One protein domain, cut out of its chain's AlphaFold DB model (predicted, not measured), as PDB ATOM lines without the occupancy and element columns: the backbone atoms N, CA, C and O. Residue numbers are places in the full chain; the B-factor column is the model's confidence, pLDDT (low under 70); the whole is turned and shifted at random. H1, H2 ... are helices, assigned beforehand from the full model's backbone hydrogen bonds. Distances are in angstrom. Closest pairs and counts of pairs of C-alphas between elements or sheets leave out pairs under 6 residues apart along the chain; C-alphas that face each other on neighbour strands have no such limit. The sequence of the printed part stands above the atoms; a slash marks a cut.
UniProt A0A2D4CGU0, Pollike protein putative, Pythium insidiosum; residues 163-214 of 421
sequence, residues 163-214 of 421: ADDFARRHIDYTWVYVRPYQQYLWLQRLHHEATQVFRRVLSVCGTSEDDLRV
ATOM      1  N   ALA A 163      -7.841  45.363  -6.027       77.38
ATOM      2  CA  ALA A 163      -6.599  44.638  -6.284       77.38
ATOM      3  C   ALA A 163      -5.451  45.549  -6.753       77.38
ATOM      4  O   ALA A 163      -4.294  45.304  -6.405       77.38
ATOM      5  N   ASP A 164      -5.757  46.591  -7.531       77.56
ATOM      6  CA  ASP A 164      -4.752  47.514  -8.061       77.56
ATOM      7  C   ASP A 164      -4.219  48.421  -6.949       77.56
ATOM      8  O   ASP A 164      -3.007  48.544  -6.756       77.56
ATOM      9  N   ASP A 165      -5.122  48.992  -6.159       72.44
ATOM     10  CA  ASP A 165      -4.798  49.828  -5.012       72.44
ATOM     11  C   ASP A 165      -4.077  49.029  -3.913       72.44
ATOM     12  O   ASP A 165      -3.071  49.493  -3.371       72.44
ATOM     13  N   PHE A 166      -4.490  47.786  -3.638       77.38
ATOM     14  CA  PHE A 166      -3.757  46.883  -2.745       77.38
ATOM     15  C   PHE A 166      -2.323  46.667  -3.226       77.38
ATOM     16  O   PHE A 166      -1.389  46.841  -2.442       77.38
ATOM     17  N   ALA A 167      -2.138  46.319  -4.502       77.69
ATOM     18  CA  ALA A 167      -0.816  46.063  -5.049       77.69
ATOM     19  C   ALA A 167       0.059  47.320  -4.982       77.69
ATOM     20  O   ALA A 167       1.152  47.274  -4.423       77.69
ATOM     21  N   ARG A 168      -0.435  48.476  -5.435       73.94
ATOM     22  CA  ARG A 168       0.319  49.743  -5.392       73.94
ATOM     23  C   ARG A 168       0.725  50.161  -3.982       73.94
ATOM     24  O   ARG A 168       1.816  50.697  -3.810       73.94
ATOM     25  N   ARG A 169      -0.121  49.916  -2.975       71.38
ATOM     26  CA  ARG A 169       0.187  50.215  -1.563       71.38
ATOM     27  C   ARG A 169       1.301  49.338  -0.985       71.38
ATOM     28  O   ARG A 169       1.912  49.749  -0.003       71.38
ATOM     29  N   HIS A 170       1.534  48.156  -1.554       76.94
ATOM     30  CA  HIS A 170       2.431  47.139  -0.994       76.94
ATOM     31  C   HIS A 170       3.632  46.800  -1.888       76.94
ATOM     32  O   HIS A 170       4.443  45.964  -1.496       76.94
ATOM     33  N   ILE A 171       3.777  47.435  -3.059       74.38
ATOM     34  CA  ILE A 171       5.008  47.336  -3.853       74.38
ATOM     35  C   ILE A 171       6.163  47.928  -3.050       74.38
ATOM     36  O   ILE A 171       6.132  49.093  -2.643       74.38
ATOM     37  N   ASP A 172       7.217  47.136  -2.889       70.06
ATOM     38  CA  ASP A 172       8.462  47.577  -2.290       70.06
ATOM     39  C   ASP A 172       9.462  47.952  -3.389       70.06
ATOM     40  O   ASP A 172      10.156  47.111  -3.967       70.06
ATOM     41  N   TYR A 173       9.552  49.253  -3.666       69.44
ATOM     42  CA  TYR A 173      10.526  49.805  -4.611       69.44
ATOM     43  C   TYR A 173      11.976  49.706  -4.116       69.44
ATOM     44  O   TYR A 173      12.899  49.911  -4.904       69.44
ATOM     45  N   THR A 174      12.199  49.399  -2.837       58.19
ATOM     46  CA  THR A 174      13.541  49.172  -2.283       58.19
ATOM     47  C   THR A 174      14.024  47.740  -2.505       58.19
ATOM     48  O   THR A 174      15.217  47.458  -2.361       58.19
ATOM     49  N   TRP A 175      13.135  46.834  -2.920       60.34
ATOM     50  CA  TRP A 175      13.475  45.440  -3.165       60.34
ATOM     51  C   TRP A 175      14.060  45.234  -4.569       60.34
ATOM     52  O   TRP A 175      13.385  44.835  -5.515       60.34
ATOM     53  N   VAL A 176      15.365  45.488  -4.692       67.88
ATOM     54  CA  VAL A 176      16.110  45.491  -5.970       67.88
ATOM     55  C   VAL A 176      16.102  44.131  -6.693       67.88
ATOM     56  O   VAL A 176      16.230  44.073  -7.913       67.88
ATOM     57  N   TYR A 177      15.924  43.028  -5.962       67.56
ATOM     58  CA  TYR A 177      15.985  41.669  -6.515       67.56
ATOM     59  C   TYR A 177      14.729  41.244  -7.283       67.56
ATOM     60  O   TYR A 177      14.793  40.300  -8.070       67.56
ATOM     61  N   VAL A 178      13.592  41.918  -7.077       68.12
ATOM     62  CA  VAL A 178      12.328  41.586  -7.746       68.12
ATOM     63  C   VAL A 178      11.766  42.836  -8.400       68.12
ATOM     64  O   VAL A 178      11.453  43.819  -7.732       68.12
ATOM     65  N   ARG A 179      11.584  42.785  -9.724       72.94
ATOM     66  CA  ARG A 179      11.050  43.919 -10.489       72.94
ATOM     67  C   ARG A 179       9.662  44.322  -9.957       72.94
ATOM     68  O   ARG A 179       8.839  43.431  -9.736       72.94
ATOM     69  N   PRO A 180       9.342  45.627  -9.842       67.75
ATOM     70  CA  PRO A 180       8.052  46.096  -9.321       67.75
ATOM     71  C   PRO A 180       6.831  45.488 -10.022       67.75
ATOM     72  O   PRO A 180       5.842  45.158  -9.377       67.75
ATOM     73  N   TYR A 181       6.920  45.265 -11.336       76.12
ATOM     74  CA  TYR A 181       5.862  44.607 -12.106       76.12
ATOM     75  C   TYR A 181       5.612  43.154 -11.665       76.12
ATOM     76  O   TYR A 181       4.476  42.694 -11.615       76.12
ATOM     77  N   GLN A 182       6.663  42.424 -11.294       74.19
ATOM     78  CA  GLN A 182       6.532  41.050 -10.818       74.19
ATOM     79  C   GLN A 182       5.959  41.002  -9.395       74.19
ATOM     80  O   GLN A 182       5.098  40.169  -9.118       74.19
ATOM     81  N   GLN A 183       6.353  41.946  -8.531       76.62
ATOM     82  CA  GLN A 183       5.719  42.132  -7.220       76.62
ATOM     83  C   GLN A 183       4.223  42.453  -7.363       76.62
ATOM     84  O   GLN A 183       3.403  41.879  -6.654       76.62
ATOM     85  N   TYR A 184       3.860  43.320  -8.315       77.75
ATOM     86  CA  TYR A 184       2.471  43.679  -8.605       77.75
ATOM     87  C   TYR A 184       1.608  42.449  -8.920       77.75
ATOM     88  O   TYR A 184       0.571  42.260  -8.287       77.75
ATOM     89  N   LEU A 185       2.062  41.561  -9.815       78.00
ATOM     90  CA  LEU A 185       1.331  40.333 -10.159       78.00
ATOM     91  C   LEU A 185       1.141  39.401  -8.950       78.00
ATOM     92  O   LEU A 185       0.074  38.807  -8.776       78.00
ATOM     93  N   TRP A 186       2.156  39.274  -8.090       82.94
ATOM     94  CA  TRP A 186       2.053  38.476  -6.863       82.94
ATOM     95  C   TRP A 186       1.072  39.081  -5.863       82.94
ATOM     96  O   TRP A 186       0.257  38.360  -5.290       82.94
ATOM     97  N   LEU A 187       1.120  40.400  -5.682       80.75
ATOM     98  CA  LEU A 187       0.228  41.126  -4.783       80.75
ATOM     99  C   LEU A 187      -1.223  41.082  -5.263       80.75
ATOM    100  O   LEU A 187      -2.116  40.930  -4.435       80.75
ATOM    101  N   GLN A 188      -1.473  41.126  -6.573       82.00
ATOM    102  CA  GLN A 188      -2.813  40.909  -7.126       82.00
ATOM    103  C   GLN A 188      -3.340  39.505  -6.815       82.00
ATOM    104  O   GLN A 188      -4.489  39.350  -6.401       82.00
ATOM    105  N   ARG A 189      -2.501  38.471  -6.960       76.94
ATOM    106  CA  ARG A 189      -2.891  37.098  -6.611       76.94
ATOM    107  C   ARG A 189      -3.135  36.946  -5.106       76.94
ATOM    108  O   ARG A 189      -4.132  36.350  -4.718       76.94
ATOM    109  N   LEU A 190      -2.290  37.539  -4.262       80.19
ATOM    110  CA  LEU A 190      -2.489  37.563  -2.809       80.19
ATOM    111  C   LEU A 190      -3.783  38.287  -2.418       80.19
ATOM    112  O   LEU A 190      -4.517  37.805  -1.558       80.19
ATOM    113  N   HIS A 191      -4.077  39.424  -3.056       85.38
ATOM    114  CA  HIS A 191      -5.319  40.163  -2.844       85.38
ATOM    115  C   HIS A 191      -6.537  39.312  -3.175       85.38
ATOM    116  O   HIS A 191      -7.474  39.279  -2.381       85.38
ATOM    117  N   HIS A 192      -6.514  38.596  -4.301       77.75
ATOM    118  CA  HIS A 192      -7.601  37.706  -4.689       77.75
ATOM    119  C   HIS A 192      -7.890  36.668  -3.594       77.75
ATOM    120  O   HIS A 192      -9.029  36.549  -3.142       77.75
ATOM    121  N   GLU A 193      -6.852  35.994  -3.094       78.44
ATOM    122  CA  GLU A 193      -6.980  34.998  -2.022       78.44
ATOM    123  C   GLU A 193      -7.477  35.609  -0.706       78.44
ATOM    124  O   GLU A 193      -8.411  35.103  -0.076       78.44
ATOM    125  N   ALA A 194      -6.892  36.737  -0.299       76.38
ATOM    126  CA  ALA A 194      -7.281  37.432   0.922       76.38
ATOM    127  C   ALA A 194      -8.730  37.943   0.845       76.38
ATOM    128  O   ALA A 194      -9.472  37.840   1.820       76.38
ATOM    129  N   THR A 195      -9.158  38.416  -0.328       79.50
ATOM    130  CA  THR A 195     -10.525  38.888  -0.579       79.50
ATOM    131  C   THR A 195     -11.527  37.743  -0.502       79.50
ATOM    132  O   THR A 195     -12.606  37.915   0.058       79.50
ATOM    133  N   GLN A 196     -11.185  36.548  -0.992       76.75
ATOM    134  CA  GLN A 196     -12.050  35.380  -0.804       76.75
ATOM    135  C   GLN A 196     -12.232  35.044   0.680       76.75
ATOM    136  O   GLN A 196     -13.347  34.763   1.112       76.75
ATOM    137  N   VAL A 197     -11.154  35.071   1.475       74.88
ATOM    138  CA  VAL A 197     -11.244  34.848   2.929       74.88
ATOM    139  C   VAL A 197     -12.108  35.923   3.580       74.88
ATOM    140  O   VAL A 197     -13.019  35.585   4.331       74.88
ATOM    141  N   PHE A 198     -11.872  37.189   3.247       76.75
ATOM    142  CA  PHE A 198     -12.649  38.321   3.739       76.75
ATOM    143  C   PHE A 198     -14.147  38.153   3.447       76.75
ATOM    144  O   PHE A 198     -14.948  38.131   4.377       76.75
ATOM    145  N   ARG A 199     -14.527  37.905   2.188       77.38
ATOM    146  CA  ARG A 199     -15.927  37.681   1.785       77.38
ATOM    147  C   ARG A 199     -16.563  36.481   2.475       77.38
ATOM    148  O   ARG A 199     -17.730  36.543   2.848       77.38
ATOM    149  N   ARG A 200     -15.805  35.401   2.684       69.06
ATOM    150  CA  ARG A 200     -16.282  34.230   3.436       69.06
ATOM    151  C   ARG A 200     -16.563  34.575   4.897       69.06
ATOM    152  O   ARG A 200     -17.599  34.172   5.411       69.06
ATOM    153  N   VAL A 201     -15.688  35.342   5.550       69.62
ATOM    154  CA  VAL A 201     -15.918  35.821   6.924       69.62
ATOM    155  C   VAL A 201     -17.169  36.695   6.984       69.62
ATOM    156  O   VAL A 201     -18.018  36.469   7.840       69.62
ATOM    157  N   LEU A 202     -17.327  37.630   6.045       70.88
ATOM    158  CA  LEU A 202     -18.513  38.483   5.975       70.88
ATOM    159  C   LEU A 202     -19.801  37.676   5.787       70.88
ATOM    160  O   LEU A 202     -20.766  37.890   6.517       70.88
ATOM    161  N   SER A 203     -19.778  36.678   4.901       70.94
ATOM    162  CA  SER A 203     -20.901  35.761   4.695       70.94
ATOM    163  C   SER A 203     -21.285  35.007   5.973       70.94
ATOM    164  O   SER A 203     -22.471  34.911   6.275       70.94
ATOM    165  N   VAL A 204     -20.311  34.522   6.753       66.38
ATOM    166  CA  VAL A 204     -20.569  33.872   8.054       66.38
ATOM    167  C   VAL A 204     -21.150  34.861   9.067       66.38
ATOM    168  O   VAL A 204     -22.021  34.499   9.855       66.38
ATOM    169  N   CYS A 205     -20.704  36.114   9.035       63.81
ATOM    170  CA  CYS A 205     -21.215  37.187   9.882       63.81
ATOM    171  C   CYS A 205     -22.559  37.770   9.403       63.81
ATOM    172  O   CYS A 205     -23.046  38.719  10.014       63.81
ATOM    173  N   GLY A 206     -23.150  37.256   8.315       64.31
ATOM    174  CA  GLY A 206     -24.391  37.791   7.740       64.31
ATOM    175  C   GLY A 206     -24.267  39.238   7.251       64.31
ATOM    176  O   GLY A 206     -25.256  39.961   7.236       64.31
ATOM    177  N   THR A 207     -23.053  39.677   6.911       60.38
ATOM    178  CA  THR A 207     -22.732  41.042   6.473       60.38
ATOM    179  C   THR A 207     -22.268  41.003   5.013       60.38
ATOM    180  O   THR A 207     -21.583  40.065   4.609       60.38
ATOM    181  N   SER A 208     -22.620  41.995   4.203       63.47
ATOM    182  CA  SER A 208     -22.138  42.146   2.824       63.47
ATOM    183  C   SER A 208     -20.888  43.034   2.745       63.47
ATOM    184  O   SER A 208     -20.655  43.894   3.594       63.47
ATOM    185  N   GLU A 209     -20.097  42.884   1.676       61.81
ATOM    186  CA  GLU A 209     -19.063  43.866   1.300       61.81
ATOM    187  C   GLU A 209     -19.675  45.267   1.124       61.81
ATOM    188  O   GLU A 209     -19.027  46.271   1.424       61.81
ATOM    189  N   ASP A 210     -20.939  45.317   0.694       55.16
ATOM    190  CA  ASP A 210     -21.704  46.545   0.497       55.16
ATOM    191  C   ASP A 210     -22.241  47.147   1.800       55.16
ATOM    192  O   ASP A 210     -22.456  48.350   1.843       55.16
ATOM    193  N   ASP A 211     -22.370  46.362   2.878       49.97
ATOM    194  CA  ASP A 211     -22.724  46.875   4.213       49.97
ATOM    195  C   ASP A 211     -21.526  47.558   4.898       49.97
ATOM    196  O   ASP A 211     -21.682  48.402   5.783       49.97
ATOM    197  N   LEU A 212     -20.309  47.196   4.478       52.31
ATOM    198  CA  LEU A 212     -19.062  47.873   4.847       52.31
ATOM    199  C   LEU A 212     -18.740  49.050   3.920       52.31
ATOM    200  O   LEU A 212     -17.931  49.916   4.269       52.31
ATOM    201  N   ARG A 213     -19.352  49.080   2.734       48.81
ATOM    202  CA  ARG A 213     -19.373  50.240   1.846       48.81
ATOM    203  C   ARG A 213     -20.579  51.104   2.213       48.81
ATOM    204  O   ARG A 213     -21.491  50.719   2.927       48.81
ATOM    205  N   VAL A 214     -20.532  52.365   1.824       39.91
ATOM    206  CA  VAL A 214     -21.600  53.313   2.139       39.91
ATOM    207  C   VAL A 214     -22.921  52.839   1.513       39.91
ATOM    208  O   VAL A 214     -22.944  52.487   0.339       39.91
TER     209      VAL A 214
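Overview. This is residues 163 to 214 of the 421 residues of the protein "Pollike protein putative" of Pythium insidiosum (UniProt A0A2D4CGU0). One long helix, H2, makes the length of this rod-shaped domain, with a short helix, H1, packed over its first half at a steep angle and a single helical turn, H3, near its other end. Before H2 a stretch with no named element, residues 171 to 179, loops out past its first residues and back; after H2 the printed part turns back to H3 and a short tail. The printed part has 52 residues with three named helices, in the order H1, H2, H3, and no named strand; the class is all helix. It is loose, with a radius of gyration of the C-alphas of 14.1 A, and spans 43 by 20 by 12 A.

Arrangement. H1, residues 163 to 170, touches H2, residues 180 to 204, at the closest C-alphas, those of Ala 167 and Leu 187, 5.1 A apart. H2 touches H1 with residues 183 to 192 alone. The two run opposite ways at a steep tilt of 64 degrees. H3, residues 209 to 212, is close to H2 but not clearly touching it; the closest C-alphas, those of Arg 199 and Glu 209, are 7.0 A apart. H1 and H3 are apart. In H1 and H2 every O i to N i+4 pair is within hydrogen-bond range; H3 is too short for such a pair, and its one O i to N i+3 pair is within range.

Along the chain. H1 begins at C-alpha 163, (-6.599, 44.638, -6.284), and measures 10.8 A from first to last C-alpha. H2 measures 35.6 A, from C-alpha 180 at (8.052, 46.096, -9.321) to C-alpha 204 at (-20.569, 33.872, 8.054). H3, 5.4 A long, ends at C-alpha 212, (-19.062, 47.873, 4.847).

Size, cuts and confidence. The two C-alphas farthest apart, those of Val 176 and Gly 206, are 43.4 A apart. The printed part has no cut. The link from H1 to H2 is short, with 9 residues, and the link from H2 to H3 is tight, with 4. The mean pLDDT of the printed part is 70.7; residues 173 to 178, 180, 200 to 201 and 204 to 214 are under 70.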